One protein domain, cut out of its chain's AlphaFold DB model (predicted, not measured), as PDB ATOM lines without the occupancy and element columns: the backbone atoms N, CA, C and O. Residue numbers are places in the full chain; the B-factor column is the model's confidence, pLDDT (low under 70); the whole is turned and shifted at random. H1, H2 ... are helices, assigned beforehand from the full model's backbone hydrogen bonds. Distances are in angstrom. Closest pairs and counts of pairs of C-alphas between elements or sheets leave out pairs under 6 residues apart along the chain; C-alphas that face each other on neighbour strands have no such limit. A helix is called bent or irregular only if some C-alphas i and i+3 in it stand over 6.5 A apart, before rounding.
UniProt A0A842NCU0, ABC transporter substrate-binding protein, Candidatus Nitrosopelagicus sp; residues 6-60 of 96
ATOM      1  N   LYS A   6     166.215 135.813 188.426       96.62
ATOM      2  CA  LYS A   6     167.265 135.364 187.495       96.62
ATOM      3  C   LYS A   6     166.758 134.434 186.395       96.62
ATOM      4  O   LYS A   6     167.437 134.288 185.383       96.62
ATOM      5  N   LEU A   7     165.593 133.807 186.576       95.50
ATOM      6  CA  LEU A   7     164.966 132.964 185.554       95.50
ATOM      7  C   LEU A   7     164.459 133.777 184.355       95.50
ATOM      8  O   LEU A   7     164.271 133.219 183.276       95.50
ATOM      9  N   GLY A   8     164.281 135.088 184.524       95.31
ATOM     10  CA  GLY A   8     163.807 135.986 183.482       95.31
ATOM     11  C   GLY A   8     162.283 135.934 183.282       95.31
ATOM     12  O   GLY A   8     161.634 134.924 183.559       95.31
ATOM     13  N   PRO A   9     161.688 137.035 182.791       93.00
ATOM     14  CA  PRO A   9     160.235 137.214 182.764       93.00
ATOM     15  C   PRO A   9     159.504 136.216 181.857       93.00
ATOM     16  O   PRO A   9     158.384 135.826 182.170       93.00
ATOM     17  N   GLU A  10     160.127 135.777 180.760       94.88
ATOM     18  CA  GLU A  10     159.527 134.816 179.826       94.88
ATOM     19  C   GLU A  10     159.320 133.443 180.480       94.88
ATOM     20  O   GLU A  10     158.226 132.882 180.427       94.88
ATOM     21  N   LEU A  11     160.356 132.913 181.140       96.12
ATOM     22  CA  LEU A  11     160.285 131.607 181.792       96.12
ATOM     23  C   LEU A  11     159.358 131.638 183.011       96.12
ATOM     24  O   LEU A  11     158.598 130.696 183.217       96.12
ATOM     25  N   ILE A  12     159.404 132.728 183.781       95.12
ATOM     26  CA  ILE A  12     158.504 132.983 184.911       95.12
ATOM     27  C   ILE A  12     157.047 132.945 184.437       95.12
ATOM     28  O   ILE A  12     156.271 132.137 184.940       95.12
ATOM     29  N   ASN A  13     156.685 133.730 183.418       94.31
ATOM     30  CA  ASN A  13     155.311 133.767 182.912       94.31
ATOM     31  C   ASN A  13     154.860 132.407 182.352       94.31
ATOM     32  O   ASN A  13     153.756 131.948 182.639       94.31
ATOM     33  N   LYS A  14     155.742 131.713 181.622       95.94
ATOM     34  CA  LYS A  14     155.461 130.363 181.121       95.94
ATOM     35  C   LYS A  14     155.196 129.367 182.253       95.94
ATOM     36  O   LYS A  14     154.304 128.531 182.135       95.94
ATOM     37  N   PHE A  15     155.968 129.435 183.337       96.06
ATOM     38  CA  PHE A  15     155.754 128.584 184.505       96.06
ATOM     39  C   PHE A  15     154.452 128.927 185.231       96.06
ATOM     40  O   PHE A  15     153.728 128.011 185.613       96.06
ATOM     41  N   ASP A  16     154.141 130.214 185.396       94.81
ATOM     42  CA  ASP A  16     152.897 130.666 186.027       94.81
ATOM     43  C   ASP A  16     151.665 130.113 185.299       94.81
ATOM     44  O   ASP A  16     150.775 129.564 185.951       94.81
ATOM     45  N   LEU A  17     151.661 130.149 183.959       95.81
ATOM     46  CA  LEU A  17     150.607 129.541 183.138       95.81
ATOM     47  C   LEU A  17     150.471 128.035 183.404       95.81
ATOM     48  O   LEU A  17     149.382 127.552 183.700       95.81
ATOM     49  N   TYR A  18     151.579 127.286 183.379       97.31
ATOM     50  CA  TYR A  18     151.533 125.843 183.640       97.31
ATOM     51  C   TYR A  18     151.110 125.496 185.066       97.31
ATOM     52  O   TYR A  18     150.434 124.487 185.282       97.31
ATOM     53  N   LEU A  19     151.501 126.307 186.049       96.88
ATOM     54  CA  LEU A  19     151.072 126.118 187.425       96.88
ATOM     55  C   LEU A  19     149.562 126.352 187.552       96.88
ATOM     56  O   LEU A  19     148.877 125.536 188.169       96.88
ATOM     57  N   GLN A  20     149.044 127.420 186.943       96.56
ATOM     58  CA  GLN A  20     147.613 127.710 186.924       96.56
ATOM     59  C   GLN A  20     146.824 126.580 186.245       96.56
ATOM     60  O   GLN A  20     145.886 126.049 186.844       96.56
ATOM     61  N   ASP A  21     147.254 126.142 185.058       97.94
ATOM     62  CA  ASP A  21     146.654 125.022 184.325       97.94
ATOM     63  C   ASP A  21     146.653 123.732 185.153       97.94
ATOM     64  O   ASP A  21     145.661 123.002 185.177       97.94
ATOM     65  N   SER A  22     147.738 123.455 185.882       98.06
ATOM     66  CA  SER A  22     147.840 122.283 186.757       98.06
ATOM     67  C   SER A  22     146.816 122.321 187.895       98.06
ATOM     68  O   SER A  22     146.175 121.305 188.185       98.06
ATOM     69  N   ILE A  23     146.611 123.488 188.513       97.38
ATOM     70  CA  ILE A  23     145.620 123.670 189.581       97.38
ATOM     71  C   ILE A  23     144.204 123.525 189.016       97.38
ATOM     72  O   ILE A  23     143.392 122.794 189.589       97.38
ATOM     73  N   ILE A  24     143.908 124.167 187.882       97.94
ATOM     74  CA  ILE A  24     142.612 124.053 187.197       97.94
ATOM     75  C   ILE A  24     142.332 122.591 186.832       97.94
ATOM     76  O   ILE A  24     141.247 122.075 187.112       97.94
ATOM     77  N   PHE A  25     143.320 121.893 186.274       98.19
ATOM     78  CA  PHE A  25     143.204 120.480 185.932       98.19
ATOM     79  C   PHE A  25     142.880 119.626 187.161       98.19
ATOM     80  O   PHE A  25     141.945 118.827 187.115       98.19
ATOM     81  N   ALA A  26     143.590 119.813 188.278       97.75
ATOM     82  CA  ALA A  26     143.331 119.071 189.510       97.75
ATOM     83  C   ALA A  26     141.919 119.331 190.063       97.75
ATOM     84  O   ALA A  26     141.249 118.403 190.516       97.75
ATOM     85  N   ARG A  27     141.430 120.574 189.980       96.62
ATOM     86  CA  ARG A  27     140.075 120.947 190.420       96.62
ATOM     87  C   ARG A  27     138.972 120.367 189.536       96.62
ATOM     88  O   ARG A  27     137.900 120.057 190.044       96.62
ATOM     89  N   ASN A  28     139.243 120.164 188.249       97.62
ATOM     90  CA  ASN A  28     138.327 119.481 187.335       97.62
ATOM     91  C   ASN A  28     138.397 117.946 187.449       97.62
ATOM     92  O   ASN A  28     137.495 117.257 186.981       97.62
ATOM     93  N   ASN A  29     139.439 117.407 188.094       97.62
ATOM     94  CA  ASN A  29     139.704 115.971 188.224       97.62
ATOM     95  C   ASN A  29     139.994 115.583 189.687       97.62
ATOM     96  O   ASN A  29     140.983 114.913 189.987       97.62
ATOM     97  N   ILE A  30     139.122 116.007 190.614       95.94
ATOM     98  CA  ILE A  30     139.342 115.897 192.071       95.94
ATOM     99  C   ILE A  30     139.670 114.468 192.506       95.94
ATOM    100  O   ILE A  30     140.556 114.268 193.332       95.94
ATOM    101  N   LYS A  31     138.975 113.464 191.960       96.69
ATOM    102  CA  LYS A  31     139.185 112.064 192.344       96.69
ATOM    103  C   LYS A  31     140.624 111.617 192.074       96.69
ATOM    104  O   LYS A  31     141.263 111.105 192.990       96.69
ATOM    105  N   ASP A  32     141.119 111.855 190.864       97.69
ATOM    106  CA  ASP A  32     142.455 111.435 190.436       97.69
ATOM    107  C   ASP A  32     143.537 112.251 191.156       97.69
ATOM    108  O   ASP A  32     144.544 111.709 191.616       97.69
ATOM    109  N   ALA A  33     143.292 113.555 191.339       97.31
ATOM    110  CA  ALA A  33     144.161 114.422 192.126       97.31
ATOM    111  C   ALA A  33     144.270 113.949 193.588       97.31
ATOM    112  O   ALA A  33     145.367 113.918 194.150       97.31
ATOM    113  N   LEU A  34     143.155 113.534 194.201       97.12
ATOM    114  CA  LEU A  34     143.141 112.980 195.555       97.12
ATOM    115  C   LEU A  34     143.807 111.610 195.624       97.12
ATOM    116  O   LEU A  34     144.565 111.379 196.561       97.12
ATOM    117  N   ASP A  35     143.576 110.725 194.652       97.38
ATOM    118  CA  ASP A  35     144.233 109.413 194.591       97.38
ATOM    119  C   ASP A  35     145.758 109.569 194.632       97.38
ATOM    120  O   ASP A  35     146.432 108.898 195.418       97.38
ATOM    121  N   TYR A  36     146.295 110.531 193.875       97.12
ATOM    122  CA  TYR A  36     147.706 110.894 193.953       97.12
ATOM    123  C   TYR A  36     148.072 111.527 195.304       97.12
ATOM    124  O   TYR A  36     149.048 111.112 195.929       97.12
ATOM    125  N   ALA A  37     147.304 112.504 195.799       96.38
ATOM    126  CA  ALA A  37     147.611 113.215 197.044       96.38
ATOM    127  C   ALA A  37     147.604 112.307 198.291       96.38
ATOM    128  O   ALA A  37     148.319 112.580 199.260       96.38
ATOM    129  N   MET A  38     146.848 111.205 198.273       97.62
ATOM    130  CA  MET A  38     146.734 110.272 199.398       97.62
ATOM    131  C   MET A  38     148.066 109.632 199.807       97.62
ATOM    132  O   MET A  38     148.235 109.309 200.985       97.62
ATOM    133  N   GLN A  39     149.045 109.518 198.904       97.44
ATOM    134  CA  GLN A  39     150.391 109.041 199.258       97.44
ATOM    135  C   GLN A  39     151.103 109.972 200.262       97.44
ATOM    136  O   GLN A  39     151.965 109.539 201.025       97.44
ATOM    137  N   TYR A  40     150.698 111.246 200.312       96.50
ATOM    138  CA  TYR A  40     151.225 112.269 201.218       96.50
ATOM    139  C   TYR A  40     150.324 112.510 202.439       96.50
ATOM    140  O   TYR A  40     150.597 113.395 203.250       96.50
ATOM    141  N   SER A  41     149.272 111.700 202.613       95.44
ATOM    142  CA  SER A  41     148.267 111.845 203.679       95.44
ATOM    143  C   SER A  41     148.798 111.614 205.093       95.44
ATOM    144  O   SER A  41     148.125 111.972 206.058       95.44
ATOM    145  N   ARG A  42     149.971 110.983 205.245       95.38
ATOM    146  CA  ARG A  42     150.536 110.566 206.545       95.38
ATOM    147  C   ARG A  42     149.560 109.694 207.356       95.38
ATOM    148  O   ARG A  42     149.435 109.853 208.570       95.38
ATOM    149  N   GLY A  43     148.847 108.795 206.672       94.50
ATOM    150  CA  GLY A  43     147.925 107.830 207.284       94.50
ATOM    151  C   GLY A  43     146.566 108.409 207.690       94.50
ATOM    152  O   GLY A  43     145.843 107.790 208.467       94.50
ATOM    153  N   LYS A  44     146.214 109.608 207.212       97.25
ATOM    154  CA  LYS A  44     144.883 110.194 207.414       97.25
ATOM    155  C   LYS A  44     143.861 109.588 206.452       97.25
ATOM    156  O   LYS A  44     144.225 109.108 205.382       97.25
ATOM    157  N   SER A  45     142.587 109.611 206.845       97.44
ATOM    158  CA  SER A  45     141.506 109.088 206.006       97.44
ATOM    159  C   SER A  45     141.322 109.938 204.751       97.44
ATOM    160  O   SER A  45     141.657 111.127 204.736       97.44
ATOM    161  N   ARG A  46     140.759 109.327 203.706       97.25
ATOM    162  CA  ARG A  46     140.499 110.009 202.438       97.25
ATOM    163  C   ARG A  46     139.584 111.212 202.627       97.25
ATOM    164  O   ARG A  46     139.882 112.279 202.113       97.25
ATOM    165  N   GLU A  47     138.529 111.056 203.413       97.25
ATOM    166  CA  GLU A  47     137.511 112.082 203.650       97.25
ATOM    167  C   GLU A  47     138.115 113.302 204.358       97.25
ATOM    168  O   GLU A  47     137.800 114.449 204.038       97.25
ATOM    169  N   LEU A  48     139.028 113.067 205.309       97.06
ATOM    170  CA  LEU A  48     139.744 114.144 205.988       97.06
ATOM    171  C   LEU A  48     140.702 114.872 205.037       97.06
ATOM    172  O   LEU A  48     140.781 116.100 205.082       97.06
ATOM    173  N   ILE A  49     141.425 114.133 204.191       97.44
ATOM    174  CA  ILE A  49     142.345 114.721 203.211       97.44
ATOM    175  C   ILE A  49     141.590 115.503 202.144       97.44
ATOM    176  O   ILE A  49     141.986 116.621 201.839       97.44
ATOM    177  N   GLU A  50     140.485 114.974 201.633       96.94
ATOM    178  CA  GLU A  50     139.614 115.667 200.687       96.94
ATOM    179  C   GLU A  50     139.142 117.006 201.249       96.94
ATOM    180  O   GLU A  50     139.354 118.050 200.630       96.94
ATOM    181  N   LYS A  51     138.601 117.000 202.474       96.88
ATOM    182  CA  LYS A  51     138.197 118.233 203.152       96.88
ATOM    183  C   LYS A  51     139.367 119.208 203.298       96.88
ATOM    184  O   LYS A  51     139.209 120.393 203.022       96.88
ATOM    185  N   PHE A  52     140.528 118.726 203.738       96.38
ATOM    186  CA  PHE A  52     141.711 119.563 203.932       96.38
ATOM    187  C   PHE A  52     142.197 120.187 202.619       96.38
ATOM    188  O   PHE A  52     142.431 121.390 202.568       96.38
ATOM    189  N   VAL A  53     142.314 119.398 201.550       96.19
ATOM    190  CA  VAL A  53     142.768 119.874 200.238       96.19
ATOM    191  C   VAL A  53     141.815 120.936 199.699       96.19
ATOM    192  O   VAL A  53     142.263 122.021 199.339       96.19
ATOM    193  N   LEU A  54     140.504 120.680 199.712       94.88
ATOM    194  CA  LEU A  54     139.510 121.609 199.163       94.88
ATOM    195  C   LEU A  54     139.380 122.915 199.965       94.88
ATOM    196  O   LEU A  54     138.935 123.923 199.421       94.88
ATOM    197  N   MET A  55     139.811 122.946 201.233       96.88
ATOM    198  CA  MET A  55     139.914 124.198 201.996       96.88
ATOM    199  C   MET A  55     141.000 125.137 201.448       96.88
ATOM    200  O   MET A  55     140.836 126.353 201.522       96.88
ATOM    201  N   TYR A  56     142.092 124.592 200.903       96.50
ATOM    202  CA  TYR A  56     143.274 125.363 200.489       96.50
ATOM    203  C   TYR A  56     143.518 125.382 198.973       96.50
ATOM    204  O   TYR A  56     144.344 126.165 198.505       96.50
ATOM    205  N   VAL A  57     142.812 124.547 198.206       96.81
ATOM    206  CA  VAL A  57     142.860 124.498 196.738       96.81
ATOM    207  C   VAL A  57     141.511 124.953 196.191       96.81
ATOM    208  O   VAL A  57     140.579 124.164 196.032       96.81
ATOM    209  N   ASN A  58     141.397 126.254 195.940       95.25
ATOM    210  CA  ASN A  58     140.169 126.919 195.508       95.25
ATOM    211  C   ASN A  58     140.484 128.024 194.479       95.25
ATOM    212  O   ASN A  58     141.596 128.079 193.958       95.25
ATOM    213  N   GLU A  59     139.512 128.886 194.163       94.88
ATOM    214  CA  GLU A  59     139.701 129.972 193.187       94.88
ATOM    215  C   GLU A  59     140.860 130.905 193.552       94.88
ATOM    216  O   GLU A  59     141.620 131.281 192.672       94.88
ATOM    217  N   VAL A  60     141.078 131.189 194.842       95.00
ATOM    218  CA  VAL A  60     142.190 132.039 195.309       95.00
ATOM    219  C   VAL A  60     143.548 131.395 195.006       95.00
ATOM    220  O   VAL A  60     144.548 132.085 194.826       95.00
TER     221      VAL A  60
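Overview. This is residues 6 to 60 of the 96 residues of the protein "ABC transporter substrate-binding protein" of Candidatus Nitrosopelagicus sp (UniProt A0A842NCU0). A long, straight helix, H1, forms an arm that leads into a small head of two short helices, H2 and H3, which cross each other at nearly a right angle. The chain turns a corner from the far end of H1 into H2, then loops round through residues 41 to 45 so that H3 crosses H2, and residues 6 to 22, most of them in H1, stick out from the head. The printed part has 55 residues with three named helices, in the order H1, H2, H3, and no named strand; the class is all helix. The whole is loose, with a radius of gyration of the C-alphas of 14.0 A, and only just elongated, spanning 41 by 21 by 18 A, with the arm making the length.

Arrangement. The printed part begins with residues 6 to 8, followed by H1, residues 9 to 28. Residues 6 to 22, of which 9 to 22 belong to H1, stand free. A tight link of one residue, Asn 29, joins H1 to H2, residues 30 to 40. H1 and H2 touch only at the corner by their link, and only just, with 3 pairs of C-alphas within 8 A. H1 touches H2 with residues 26 to 27 alone, and the closest C-alphas of the two helices are those of Ala 26 and Ala 33, 5.4 A apart. The lines of H1 and H2 are about perpendicular, at 74 degrees, and their centres are 18.9 A apart. A tight link of 5 residues, 41 to 45, joins H2 to H3, residues 46 to 56. H2 and H3 touch, with 5 pairs of C-alphas within 8 A, the closest being those of Leu 34 and Glu 50, 6.8 A apart. Their lines are about perpendicular too, at 77 degrees, and their centres are 10.2 A apart. H1 and H3 are apart. In the backbone, every O i to N i+4 pair is within hydrogen-bond range in H1, against 5 of 7 pairs in H2 and 6 of 7 in H3.

Along the chain. H1 runs from Pro 9 to Asn 28 and is the longest helix, with 20 residues and 28.6 A from first to last C-alpha. Its C-alpha 9 is at (160.235, 137.214, 182.764) and its C-alpha 28 at (138.327, 119.481, 187.335). H2 runs from Ile 30 to Tyr 40, 11 residues and 15.4 A, and its C-alpha 30 is at (139.342, 115.897, 192.071). H2 is neither bent nor irregular, but only just: C-alphas 36 and 39 are 6.2 A apart. H3 runs from Arg 46 to Tyr 56, 11 residues and 15.7 A, and ends with C-alpha 56 at (143.274, 125.363, 200.489).

Size, cuts and confidence. The two C-alphas farthest apart are those of Gly 8 and Ser 45, at 41.6 A, while the first and last printed C-alphas, those of Lys 6 and Val 60, are 26.5 A apart. Without the stretch that stands free, the body has 38 residues and spans 27 by 17 by 13 A, with a radius of gyration of 9.6 A. The printed part runs from residue 6 to residue 60 without a cut, and neither of its links between helices is long. The mean pLDDT of the printed part is 96.5, and no printed residue is under 70.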